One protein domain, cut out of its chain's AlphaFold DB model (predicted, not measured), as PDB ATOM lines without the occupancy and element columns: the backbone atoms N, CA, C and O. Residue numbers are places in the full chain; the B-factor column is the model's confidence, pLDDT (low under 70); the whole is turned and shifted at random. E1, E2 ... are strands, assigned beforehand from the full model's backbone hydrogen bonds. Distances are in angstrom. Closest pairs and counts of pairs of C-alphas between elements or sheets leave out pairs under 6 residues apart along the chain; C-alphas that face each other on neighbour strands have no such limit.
ATOM      1  N   GLY A  75     -49.070  11.746   7.840       97.44
ATOM      2  CA  GLY A  75     -48.619  12.910   7.071       97.44
ATOM      3  C   GLY A  75     -49.707  13.633   6.259       97.44
ATOM      4  O   GLY A  75     -49.475  14.764   5.830       97.44
ATOM      5  N   ASN A  76     -50.901  13.053   6.073       97.56
ATOM      6  CA  ASN A  76     -52.028  13.766   5.460       97.56
ATOM      7  C   ASN A  76     -52.614  14.820   6.407       97.56
ATOM      8  O   ASN A  76     -53.286  15.754   5.961       97.56
ATOM      9  N   GLY A  77     -52.372  14.679   7.713       96.69
ATOM     10  CA  GLY A  77     -52.695  15.700   8.695       96.69
ATOM     11  C   GLY A  77     -54.184  16.005   8.823       96.69
ATOM     12  O   GLY A  77     -54.561  17.139   9.123       96.69
ATOM     13  N   VAL A  78     -55.046  15.031   8.528       95.94
ATOM     14  CA  VAL A  78     -56.500  15.219   8.515       95.94
ATOM     15  C   VAL A  78     -57.008  15.492   9.929       95.94
ATOM     16  O   VAL A  78     -56.709  14.742  10.854       95.94
ATOM     17  N   GLY A  79     -57.784  16.565  10.087       92.19
ATOM     18  CA  GLY A  79     -58.446  16.922  11.338       92.19
ATOM     19  C   GLY A  79     -57.522  17.408  12.455       92.19
ATOM     20  O   GLY A  79     -58.000  17.527  13.573       92.19
ATOM     21  N   LEU A  80     -56.243  17.708  12.186       95.06
ATOM     22  CA  LEU A  80     -55.255  18.119  13.201       95.06
ATOM     23  C   LEU A  80     -55.712  19.289  14.087       95.06
ATOM     24  O   LEU A  80     -55.399  19.320  15.276       95.06
ATOM     25  N   PHE A  81     -56.440  20.250  13.511       95.31
ATOM     26  CA  PHE A  81     -56.910  21.458  14.196       95.31
ATOM     27  C   PHE A  81     -58.430  21.625  14.037       95.31
ATOM     28  O   PHE A  81     -58.895  22.466  13.256       95.31
ATOM     29  N   PRO A  82     -59.226  20.821  14.762       87.69
ATOM     30  CA  PRO A  82     -60.660  20.672  14.520       87.69
ATOM     31  C   PRO A  82     -61.483  21.876  14.994       87.69
ATOM     32  O   PRO A  82     -62.671  21.956  14.697       87.69
ATOM     33  N   TYR A  83     -60.878  22.804  15.744       84.81
ATOM     34  CA  TYR A  83     -61.594  23.871  16.430       84.81
ATOM     35  C   TYR A  83     -60.965  25.250  16.200       84.81
ATOM     36  O   TYR A  83     -59.772  25.463  16.429       84.81
ATOM     37  N   ASP A  84     -61.805  26.205  15.806       81.06
ATOM     38  CA  ASP A  84     -61.382  27.562  15.443       81.06
ATOM     39  C   ASP A  84     -61.492  28.558  16.604       81.06
ATOM     40  O   ASP A  84     -60.903  29.639  16.564       81.06
ATOM     41  N   GLY A  85     -62.249  28.211  17.651       78.06
ATOM     42  CA  GLY A  85     -62.631  29.150  18.706       78.06
ATOM     43  C   GLY A  85     -63.474  30.315  18.190       78.06
ATOM     44  O   GLY A  85     -63.863  30.367  17.030       78.06
ATOM     45  N   THR A  86     -63.783  31.267  19.071       82.69
ATOM     46  CA  THR A  86     -64.508  32.496  18.694       82.69
ATOM     47  C   THR A  86     -63.561  33.593  18.203       82.69
ATOM     48  O   THR A  86     -63.902  34.362  17.315       82.69
ATOM     49  N   VAL A  87     -62.356  33.665  18.779       85.19
ATOM     50  CA  VAL A  87     -61.335  34.689  18.468       85.19
ATOM     51  C   VAL A  87     -60.167  34.096  17.663       85.19
ATOM     52  O   VAL A  87     -59.400  34.816  17.025       85.19
ATOM     53  N   GLY A  88     -60.048  32.771  17.670       89.56
ATOM     54  CA  GLY A  88     -58.901  32.019  17.182       89.56
ATOM     55  C   GLY A  88     -58.353  31.083  18.254       89.56
ATOM     56  O   GLY A  88     -58.623  31.246  19.448       89.56
ATOM     57  N   THR A  89     -57.566  30.109  17.818       92.56
ATOM     58  CA  THR A  89     -56.903  29.121  18.667       92.56
ATOM     59  C   THR A  89     -55.405  29.127  18.446       92.56
ATOM     60  O   THR A  89     -54.925  29.340  17.332       92.56
ATOM     61  N   LEU A  90     -54.660  28.894  19.526       94.69
ATOM     62  CA  LEU A  90     -53.236  28.592  19.452       94.69
ATOM     63  C   LEU A  90     -53.089  27.154  18.963       94.69
ATOM     64  O   LEU A  90     -53.765  26.260  19.475       94.69
ATOM     65  N   ILE A  91     -52.200  26.937  18.001       96.75
ATOM     66  CA  ILE A  91     -51.916  25.607  17.472       96.75
ATOM     67  C   ILE A  91     -50.422  25.309  17.513       96.75
ATOM     68  O   ILE A  91     -49.583  26.176  17.253       96.75
ATOM     69  N   THR A  92     -50.095  24.061  17.818       97.50
ATOM     70  CA  THR A  92     -48.734  23.526  17.732       97.50
ATOM     71  C   THR A  92     -48.748  22.252  16.913       97.50
ATOM     72  O   THR A  92     -49.665  21.445  17.053       97.50
ATOM     73  N   LEU A  93     -47.726  22.061  16.087       98.44
ATOM     74  CA  LEU A  93     -47.551  20.887  15.248       98.44
ATOM     75  C   LEU A  93     -46.156  20.317  15.457       98.44
ATOM     76  O   LEU A  93     -45.169  21.045  15.376       98.44
ATOM     77  N   THR A  94     -46.074  19.009  15.662       98.31
ATOM     78  CA  THR A  94     -44.820  18.257  15.610       98.31
ATOM     79  C   THR A  94     -45.012  17.062  14.698       98.31
ATOM     80  O   THR A  94     -46.018  16.370  14.814       98.31
ATOM     81  N   ALA A  95     -44.061  16.793  13.811       98.50
ATOM     82  CA  ALA A  95     -44.058  15.563  13.039       98.50
ATOM     83  C   ALA A  95     -42.670  14.947  12.923       98.50
ATOM     84  O   ALA A  95     -41.660  15.655  12.952       98.50
ATOM     85  N   VAL A  96     -42.640  13.628  12.761       98.44
ATOM     86  CA  VAL A  96     -41.426  12.832  12.569       98.44
ATOM     87  C   VAL A  96     -41.702  11.689  11.594       98.44
ATOM     88  O   VAL A  96     -42.780  11.099  11.615       98.44
ATOM     89  N   ASP A  97     -40.735  11.389  10.735       98.12
ATOM     90  CA  ASP A  97     -40.757  10.226   9.843       98.12
ATOM     91  C   ASP A  97     -40.289   8.980  10.621       98.12
ATOM     92  O   ASP A  97     -39.184   8.944  11.164       98.12
ATOM     93  N   LEU A  98     -41.131   7.953  10.697       97.31
ATOM     94  CA  LEU A  98     -40.844   6.683  11.364       97.31
ATOM     95  C   LEU A  98     -39.760   5.876  10.652       97.31
ATOM     96  O   LEU A  98     -38.999   5.170  11.313       97.31
ATOM     97  N   ALA A  99     -39.674   5.971   9.323       95.75
ATOM     98  CA  ALA A  99     -38.643   5.290   8.549       95.75
ATOM     99  C   ALA A  99     -37.280   5.978   8.708       95.75
ATOM    100  O   ALA A  99     -36.236   5.329   8.607       95.75
ATOM    101  N   ASN A 100     -37.269   7.289   8.975       95.62
ATOM    102  CA  ASN A 100     -36.053   8.031   9.290       95.62
ATOM    103  C   ASN A 100     -36.310   9.188  10.278       95.62
ATOM    104  O   ASN A 100     -36.532  10.321   9.839       95.62
ATOM    105  N   PRO A 101     -36.147   8.962  11.598       95.75
ATOM    106  CA  PRO A 101     -36.448   9.966  12.626       95.75
ATOM    107  C   PRO A 101     -35.598  11.239  12.582       95.75
ATOM    108  O   PRO A 101     -35.906  12.213  13.265       95.75
ATOM    109  N   THR A 102     -34.527  11.268  11.781       97.44
ATOM    110  CA  THR A 102     -33.787  12.515  11.536       97.44
ATOM    111  C   THR A 102     -34.592  13.509  10.708       97.44
ATOM    112  O   THR A 102     -34.240  14.686  10.695       97.44
ATOM    113  N   ARG A 103     -35.664  13.070  10.035       97.88
ATOM    114  CA  ARG A 103     -36.593  13.929   9.308       97.88
ATOM    115  C   ARG A 103     -37.752  14.308  10.221       97.88
ATOM    116  O   ARG A 103     -38.540  13.456  10.630       97.88
ATOM    117  N   TYR A 104     -37.850  15.591  10.542       98.50
ATOM    118  CA  TYR A 104     -38.814  16.103  11.508       98.50
ATOM    119  C   TYR A 104     -39.253  17.521  11.163       98.50
ATOM    120  O   TYR A 104     -38.617  18.214  10.367       98.50
ATOM    121  N   ILE A 105     -40.325  17.969  11.805       98.69
ATOM    122  CA  ILE A 105     -40.763  19.360  11.788       98.69
ATOM    123  C   ILE A 105     -41.444  19.716  13.108       98.69
ATOM    124  O   ILE A 105     -42.220  18.936  13.652       98.69
ATOM    125  N   PHE A 106     -41.162  20.913  13.603       98.56
ATOM    126  CA  PHE A 106     -41.867  21.563  14.696       98.56
ATOM    127  C   PHE A 106     -42.321  22.951  14.239       98.56
ATOM    128  O   PHE A 106     -41.523  23.750  13.735       98.56
ATOM    129  N   ALA A 107     -43.608  23.237  14.400       98.56
ATOM    130  CA  ALA A 107     -44.225  24.490  13.998       98.56
ATOM    131  C   ALA A 107     -45.240  24.971  15.039       98.56
ATOM    132  O   ALA A 107     -45.876  24.183  15.739       98.56
ATOM    133  N   VAL A 108     -45.414  26.288  15.115       98.25
ATOM    134  CA  VAL A 108     -46.383  26.949  15.998       98.25
ATOM    135  C   VAL A 108     -47.169  27.980  15.209       98.25
ATOM    136  O   VAL A 108     -46.684  28.503  14.205       98.25
ATOM    137  N   GLY A 109     -48.387  28.286  15.632       96.81
ATOM    138  CA  GLY A 109     -49.199  29.251  14.909       96.81
ATOM    139  C   GLY A 109     -50.591  29.425  15.478       96.81
ATOM    140  O   GLY A 109     -50.832  29.174  16.657       96.81
ATOM    141  N   ALA A 110     -51.514  29.856  14.624       95.62
ATOM    142  CA  ALA A 110     -52.905  30.044  15.003       95.62
ATOM    143  C   ALA A 110     -53.864  29.579  13.905       95.62
ATOM    144  O   ALA A 110     -53.557  29.663  12.712       95.62
ATOM    145  N   LYS A 111     -55.058  29.151  14.313       94.75
ATOM    146  CA  LYS A 111     -56.207  28.984  13.421       94.75
ATOM    147  C   LYS A 111     -57.270  30.004  13.806       94.75
ATOM    148  O   LYS A 111     -57.619  30.125  14.975       94.75
ATOM    149  N   LYS A 112     -57.745  30.785  12.837       92.75
ATOM    150  CA  LYS A 112     -58.824  31.763  13.036       92.75
ATOM    151  C   LYS A 112     -60.145  31.202  12.499       92.75
ATOM    152  O   LYS A 112     -60.094  30.396  11.570       92.75
ATOM    153  N   PRO A 113     -61.301  31.664  13.011       91.56
ATOM    154  CA  PRO A 113     -62.618  31.254  12.523       91.56
ATOM    155  C   PRO A 113     -62.748  31.372  11.012       91.56
ATOM    156  O   PRO A 113     -62.536  32.445  10.448       91.56
ATOM    157  N   GLY A 114     -63.091  30.257  10.364       91.62
ATOM    158  CA  GLY A 114     -63.328  30.215   8.922       91.62
ATOM    159  C   GLY A 114     -62.068  30.336   8.062       91.62
ATOM    160  O   GLY A 114     -62.189  30.546   6.857       91.62
ATOM    161  N   LEU A 115     -60.872  30.206   8.647       94.19
ATOM    162  CA  LEU A 115     -59.596  30.229   7.933       94.19
ATOM    163  C   LEU A 115     -58.820  28.922   8.130       94.19
ATOM    164  O   LEU A 115     -58.979  28.203   9.117       94.19
ATOM    165  N   ALA A 116     -57.940  28.625   7.175       95.56
ATOM    166  CA  ALA A 116     -56.996  27.521   7.289       95.56
ATOM    167  C   ALA A 116     -55.967  27.799   8.409       95.56
ATOM    168  O   ALA A 116     -55.687  28.968   8.711       95.56
ATOM    169  N   PRO A 117     -55.386  26.753   9.027       96.38
ATOM    170  CA  PRO A 117     -54.320  26.928  10.007       96.38
ATOM    171  C   PRO A 117     -53.143  27.682   9.384       96.38
ATOM    172  O   PRO A 117     -52.719  27.399   8.265       96.38
ATOM    173  N   THR A 118     -52.617  28.660  10.116       96.50
ATOM    174  CA  THR A 118     -51.423  29.410   9.722       96.50
ATOM    175  C   THR A 118     -50.311  29.083  10.703       96.50
ATOM    176  O   THR A 118     -50.398  29.432  11.880       96.50
ATOM    177  N   LEU A 119     -49.272  28.406  10.219       97.88
ATOM    178  CA  LEU A 119     -48.152  27.908  11.015       97.88
ATOM    179  C   LEU A 119     -46.839  28.546  10.564       97.88
ATOM    180  O   LEU A 119     -46.611  28.780   9.381       97.88
ATOM    181  N   THR A 120     -45.956  28.784  11.523       98.12
ATOM    182  CA  THR A 120     -44.559  29.150  11.305       98.12
ATOM    183  C   THR A 120     -43.681  27.994  11.759       98.12
ATOM    184  O   THR A 120     -43.822  27.497  12.879       98.12
ATOM    185  N   VAL A 121     -42.782  27.555  10.881       98.44
ATOM    186  CA  VAL A 121     -41.812  26.501  11.191       98.44
ATOM    187  C   VAL A 121     -40.761  27.065  12.137       98.44
ATOM    188  O   VAL A 121     -40.105  28.052  11.821       98.44
ATOM    189  N   VAL A 122     -40.610  26.429  13.296       98.44
ATOM    190  CA  VAL A 122     -39.593  26.784  14.294       98.44
ATOM    191  C   VAL A 122     -38.304  26.020  14.013       98.44
ATOM    192  O   VAL A 122     -37.214  26.578  14.092       98.44
ATOM    193  N   SER A 123     -38.422  24.734  13.682       98.31
ATOM    194  CA  SER A 123     -37.296  23.872  13.338       98.31
ATOM    195  C   SER A 123     -37.776  22.714  12.476       98.31
ATOM    196  O   SER A 123     -38.874  22.197  12.685       98.31
ATOM    197  N   ASN A 124     -36.975  22.299  11.505       98.31
ATOM    198  CA  ASN A 124     -37.249  21.118  10.705       98.31
ATOM    199  C   ASN A 124     -35.965  20.516  10.135       98.31
ATOM    200  O   ASN A 124     -34.916  21.155  10.067       98.31
ATOM    201  N   ASN A 125     -36.089  19.281   9.666       97.88
ATOM    202  CA  ASN A 125     -35.132  18.652   8.777       97.88
ATOM    203  C   ASN A 125     -35.899  17.808   7.755       97.88
ATOM    204  O   ASN A 125     -36.616  16.886   8.133       97.88
ATOM    205  N   THR A 126     -35.743  18.107   6.463       97.62
ATOM    206  CA  THR A 126     -36.442  17.484   5.315       97.62
ATOM    207  C   THR A 126     -37.969  17.642   5.281       97.62
ATOM    208  O   THR A 126     -38.502  18.016   4.235       97.62
ATOM    209  N   LEU A 127     -38.686  17.386   6.381       98.38
ATOM    210  CA  LEU A 127     -40.137  17.555   6.430       98.38
ATOM    211  C   LEU A 127     -40.513  19.036   6.362       98.38
ATOM    212  O   LEU A 127     -39.865  19.890   6.969       98.38
ATOM    213  N   THR A 128     -41.571  19.354   5.623       98.44
ATOM    214  CA  THR A 128     -42.051  20.729   5.419       98.44
ATOM    215  C   THR A 128     -43.568  20.800   5.535       98.44
ATOM    216  O   THR A 128     -44.260  19.793   5.386       98.44
ATOM    217  N   LEU A 129     -44.100  21.993   5.809       98.19
ATOM    218  CA  LEU A 129     -45.545  22.214   5.792       98.19
ATOM    219  C   LEU A 129     -46.066  22.152   4.352       98.19
ATOM    220  O   LEU A 129     -45.538  22.812   3.457       98.19
ATOM    221  N   GLY A 130     -47.116  21.368   4.142       97.44
ATOM    222  CA  GLY A 130     -47.965  21.421   2.960       97.44
ATOM    223  C   GLY A 130     -49.131  22.395   3.132       97.44
ATOM    224  O   GLY A 130     -49.129  23.266   4.006       97.44
ATOM    225  N   ALA A 131     -50.153  22.243   2.292       95.44
ATOM    226  CA  ALA A 131     -51.347  23.075   2.363       95.44
ATOM    227  C   ALA A 131     -52.199  22.729   3.597       95.44
ATOM    228  O   ALA A 131     -52.522  21.563   3.841       95.44
ATOM    229  N   GLY A 132     -52.587  23.761   4.347       96.19
ATOM    230  CA  GLY A 132     -53.651  23.672   5.341       96.19
ATOM    231  C   GLY A 132     -55.033  23.823   4.696       96.19
ATOM    232  O   GLY A 132     -55.163  24.423   3.629       96.19
ATOM    233  N   THR A 133     -56.083  23.310   5.338       96.12
ATOM    234  CA  THR A 133     -57.473  23.459   4.860       96.12
ATOM    235  C   THR A 133     -58.367  24.135   5.897       96.12
ATOM    236  O   THR A 133     -58.056  24.157   7.088       96.12
ATOM    237  N   LEU A 134     -59.524  24.648   5.463       93.75
ATOM    238  CA  LEU A 134     -60.540  25.221   6.363       93.75
ATOM    239  C   LEU A 134     -61.035  24.207   7.409       93.75
ATOM    240  O   LEU A 134     -61.302  24.566   8.553       93.75
ATOM    241  N   ALA A 135     -61.066  22.920   7.048       92.31
ATOM    242  CA  ALA A 135     -61.410  21.830   7.961       92.31
ATOM    243  C   ALA A 135     -60.366  21.610   9.076       92.31
ATOM    244  O   ALA A 135     -60.580  20.784   9.954       92.31
ATOM    245  N   GLY A 136     -59.249  22.348   9.068       94.12
ATOM    246  CA  GLY A 136     -58.190  22.207  10.063       94.12
ATOM    247  C   GLY A 136     -57.174  21.122   9.741       94.12
ATOM    248  O   GLY A 136     -56.418  20.727  10.626       94.12
ATOM    249  N   ASN A 137     -57.141  20.639   8.497       96.38
ATOM    250  CA  ASN A 137     -56.095  19.720   8.072       96.38
ATOM    251  C   ASN A 137     -54.785  20.486   7.900       96.38
ATOM    252  O   ASN A 137     -54.806  21.659   7.517       96.38
ATOM    253  N   GLN A 138     -53.663  19.805   8.103       97.94
ATOM    254  CA  GLN A 138     -52.342  20.341   7.801       97.94
ATOM    255  C   GLN A 138     -51.433  19.245   7.245       97.94
ATOM    256  O   GLN A 138     -50.863  18.464   7.999       97.94
ATOM    257  N   ILE A 139     -51.278  19.216   5.922       97.94
ATOM    258  CA  ILE A 139     -50.441  18.222   5.237       97.94
ATOM    259  C   ILE A 139     -48.966  18.437   5.602       97.94
ATOM    260  O   ILE A 139     -48.526  19.585   5.737       97.94
ATOM    261  N   ILE A 140     -48.205  17.345   5.714       98.19
ATOM    262  CA  ILE A 140     -46.747  17.334   5.867       98.19
ATOM    263  C   ILE A 140     -46.106  16.707   4.627       98.19
ATOM    264  O   ILE A 140     -46.426  15.589   4.235       98.19
ATOM    265  N   ASN A 141     -45.179  17.442   4.019       97.81
ATOM    266  CA  ASN A 141     -44.428  17.029   2.836       97.81
ATOM    267  C   ASN A 141     -43.019  16.551   3.215       97.81
ATOM    268  O   ASN A 141     -42.528  16.837   4.306       97.81
ATOM    269  N   GLY A 142     -42.326  15.904   2.271       95.12
ATOM    270  CA  GLY A 142     -40.922  15.490   2.428       95.12
ATOM    271  C   GLY A 142     -40.721  14.028   2.842       95.12
ATOM    272  O   GLY A 142     -39.590  13.627   3.111       95.12
ATOM    273  N   GLY A 143     -41.791  13.230   2.858       93.69
ATOM    274  CA  GLY A 143     -41.774  11.789   3.109       93.69
ATOM    275  C   GLY A 143     -43.078  11.126   2.654       93.69
ATOM    276  O   GLY A 143     -43.966  11.794   2.118       93.69
ATOM    277  N   THR A 144     -43.195   9.816   2.857       96.81
ATOM    278  CA  THR A 144     -44.440   9.072   2.620       96.81
ATOM    279  C   THR A 144     -45.420   9.369   3.750       96.81
ATOM    280  O   THR A 144     -45.071   9.188   4.912       96.81
ATOM    281  N   ALA A 145     -46.651   9.784   3.442       96.00
ATOM    282  CA  ALA A 145     -47.614  10.193   4.469       96.00
ATOM    283  C   ALA A 145     -47.843   9.121   5.550       96.00
ATOM    284  O   ALA A 145     -47.847   9.448   6.731       96.00
ATOM    285  N   THR A 146     -47.947   7.846   5.165       97.12
ATOM    286  CA  THR A 146     -48.161   6.721   6.093       97.12
ATOM    287  C   THR A 146     -46.988   6.454   7.036       97.12
ATOM    288  O   THR A 146     -47.179   5.804   8.059       97.12
ATOM    289  N   ASP A 147     -45.794   6.947   6.702       97.38
ATOM    290  CA  ASP A 147     -44.588   6.789   7.517       97.38
ATOM    291  C   ASP A 147     -44.370   7.991   8.446       97.38
ATOM    292  O   ASP A 147     -43.492   7.960   9.298       97.38
ATOM    293  N   ILE A 148     -45.156   9.060   8.316       98.12
ATOM    294  CA  ILE A 148     -45.013  10.268   9.132       98.12
ATOM    295  C   ILE A 148     -46.034  10.225  10.264       98.12
ATOM    296  O   ILE A 148     -47.231  10.148  10.012       98.12
ATOM    297  N   LEU A 149     -45.576  10.360  11.508       98.12
ATOM    298  CA  LEU A 149     -46.447  10.648  12.646       98.12
ATOM    299  C   LEU A 149     -46.543  12.155  12.840       98.12
ATOM    300  O   LEU A 149     -45.522  12.809  13.046       98.12
ATOM    301  N   VAL A 150     -47.762  12.690  12.819       98.19
ATOM    302  CA  VAL A 150     -48.046  14.111  13.022       98.19
ATOM    303  C   VAL A 150     -48.919  14.281  14.250       98.19
ATOM    304  O   VAL A 150     -50.042  13.786  14.301       98.19
ATOM    305  N   TRP A 151     -48.415  15.017  15.231       98.12
ATOM    306  CA  TRP A 151     -49.165  15.446  16.396       98.12
ATOM    307  C   TRP A 151     -49.494  16.933  16.290       98.12
ATOM    308  O   TRP A 151     -48.609  17.770  16.090       98.12
ATOM    309  N   GLY A 152     -50.772  17.257  16.437       97.25
ATOM    310  CA  GLY A 152     -51.290  18.613  16.506       97.25
ATOM    311  C   GLY A 152     -51.993  18.838  17.831       97.25
ATOM    312  O   GLY A 152     -52.720  17.969  18.305       97.25
ATOM    313  N   GLN A 153     -51.812  20.013  18.420       95.50
ATOM    314  CA  GLN A 153     -52.584  20.428  19.584       95.50
ATOM    315  C   GLN A 153     -53.218  21.784  19.341       95.50
ATOM    316  O   GLN A 153     -52.567  22.704  18.852       95.50
ATOM    317  N   THR A 154     -54.485  21.892  19.728       94.88
ATOM    318  CA  THR A 154     -55.252  23.134  19.722       94.88
ATOM    319  C   THR A 154     -55.461  23.611  21.156       94.88
ATOM    320  O   THR A 154     -55.867  22.842  22.026       94.88
ATOM    321  N   LYS A 155     -55.222  24.896  21.416       91.31
ATOM    322  CA  LYS A 155     -55.525  25.538  22.695       91.31
ATOM    323  C   LYS A 155     -56.457  26.723  22.486       91.31
ATOM    324  O   LYS A 155     -56.193  27.615  21.678       91.31
ATOM    325  N   THR A 156     -57.555  26.717  23.228       86.12
ATOM    326  CA  THR A 156     -58.593  27.748  23.206       86.12
ATOM    327  C   THR A 156     -58.494  28.640  24.433       86.12
ATOM    328  O   THR A 156     -57.920  28.257  25.457       86.12
ATOM    329  N   TYR A 157     -59.106  29.822  24.353       80.00
ATOM    330  CA  TYR A 157     -59.432  30.577  25.555       80.00
ATOM    331  C   TYR A 157     -60.399  29.761  26.425       80.00
ATOM    332  O   TYR A 157     -61.330  29.159  25.879       80.00
TER     333      TYR A 157
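Overview. This is residues 75 to 157 of the 160 residues of an uncharacterized protein of Criblamydia sequanensis CRIB-18 (UniProt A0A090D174). A small, elongated sandwich: the short hairpin of E4 and E5 covers part of one face of a larger, twisted sheet of four strands. The long strands of the larger sheet run roughly along the longest axis. The printed part has 83 residues, with no named helix and six strands, E1 to E6 in chain order; the class is all strand. Both sheets are antiparallel, in the orders E3 E2 E1 E6 and E4 E5. The whole is compact, with a radius of gyration of the C-alphas of 12.1 A and spans of 39 by 20 by 15 A.

Along the chain. Residues 75 to 88 hold no named element. E1, residues 89 to 97, begins at C-alpha 89 (-56.903, 29.121, 18.667) and is 26.4 A long. E2 is residues 104 to 111, 21.7 A, and bends by 53 degrees at residue 108. E3 is residues 118 to 125, 19.5 A, and bends by 69 degrees at residue 122. E4 is residues 128 to 132 and E5 residues 138 to 141. E6, residues 148 to 155, 23.0 A, ends at C-alpha 155 (-55.525, 25.538, 22.695).

Arrangement. E1, E2 and E3 form a meander, each strand the antiparallel neighbour of the one before. N 93 and O 107 of E1 and E2 are 2.8 A apart, and N 106 and O 123 of E2 and E3 also 2.8 A, within hydrogen-bond range. E6, an edge strand, is antiparallel to E1, with N 151 and O 94 at 2.8 A. In the hairpin of E4 and E5, N 130 and O 139 are 2.8 A apart. The two sheets make a sandwich, two sheets face to face, their facing parts 9.1 A centre to centre and their strands at 28 degrees. The closest C-alphas of E2 and E4 are those of Ile 105 and Thr 128, 6.6 A apart. E3 and E6 are apart.

Size, cuts and confidence. The two C-alphas farthest apart, those of Thr 86 and Ala 99, are 38.9 A apart. The printed part has no cut, and no link between named strands is long. No printed residue is under 70 in pLDDT, and the mean of the printed part is 95.2.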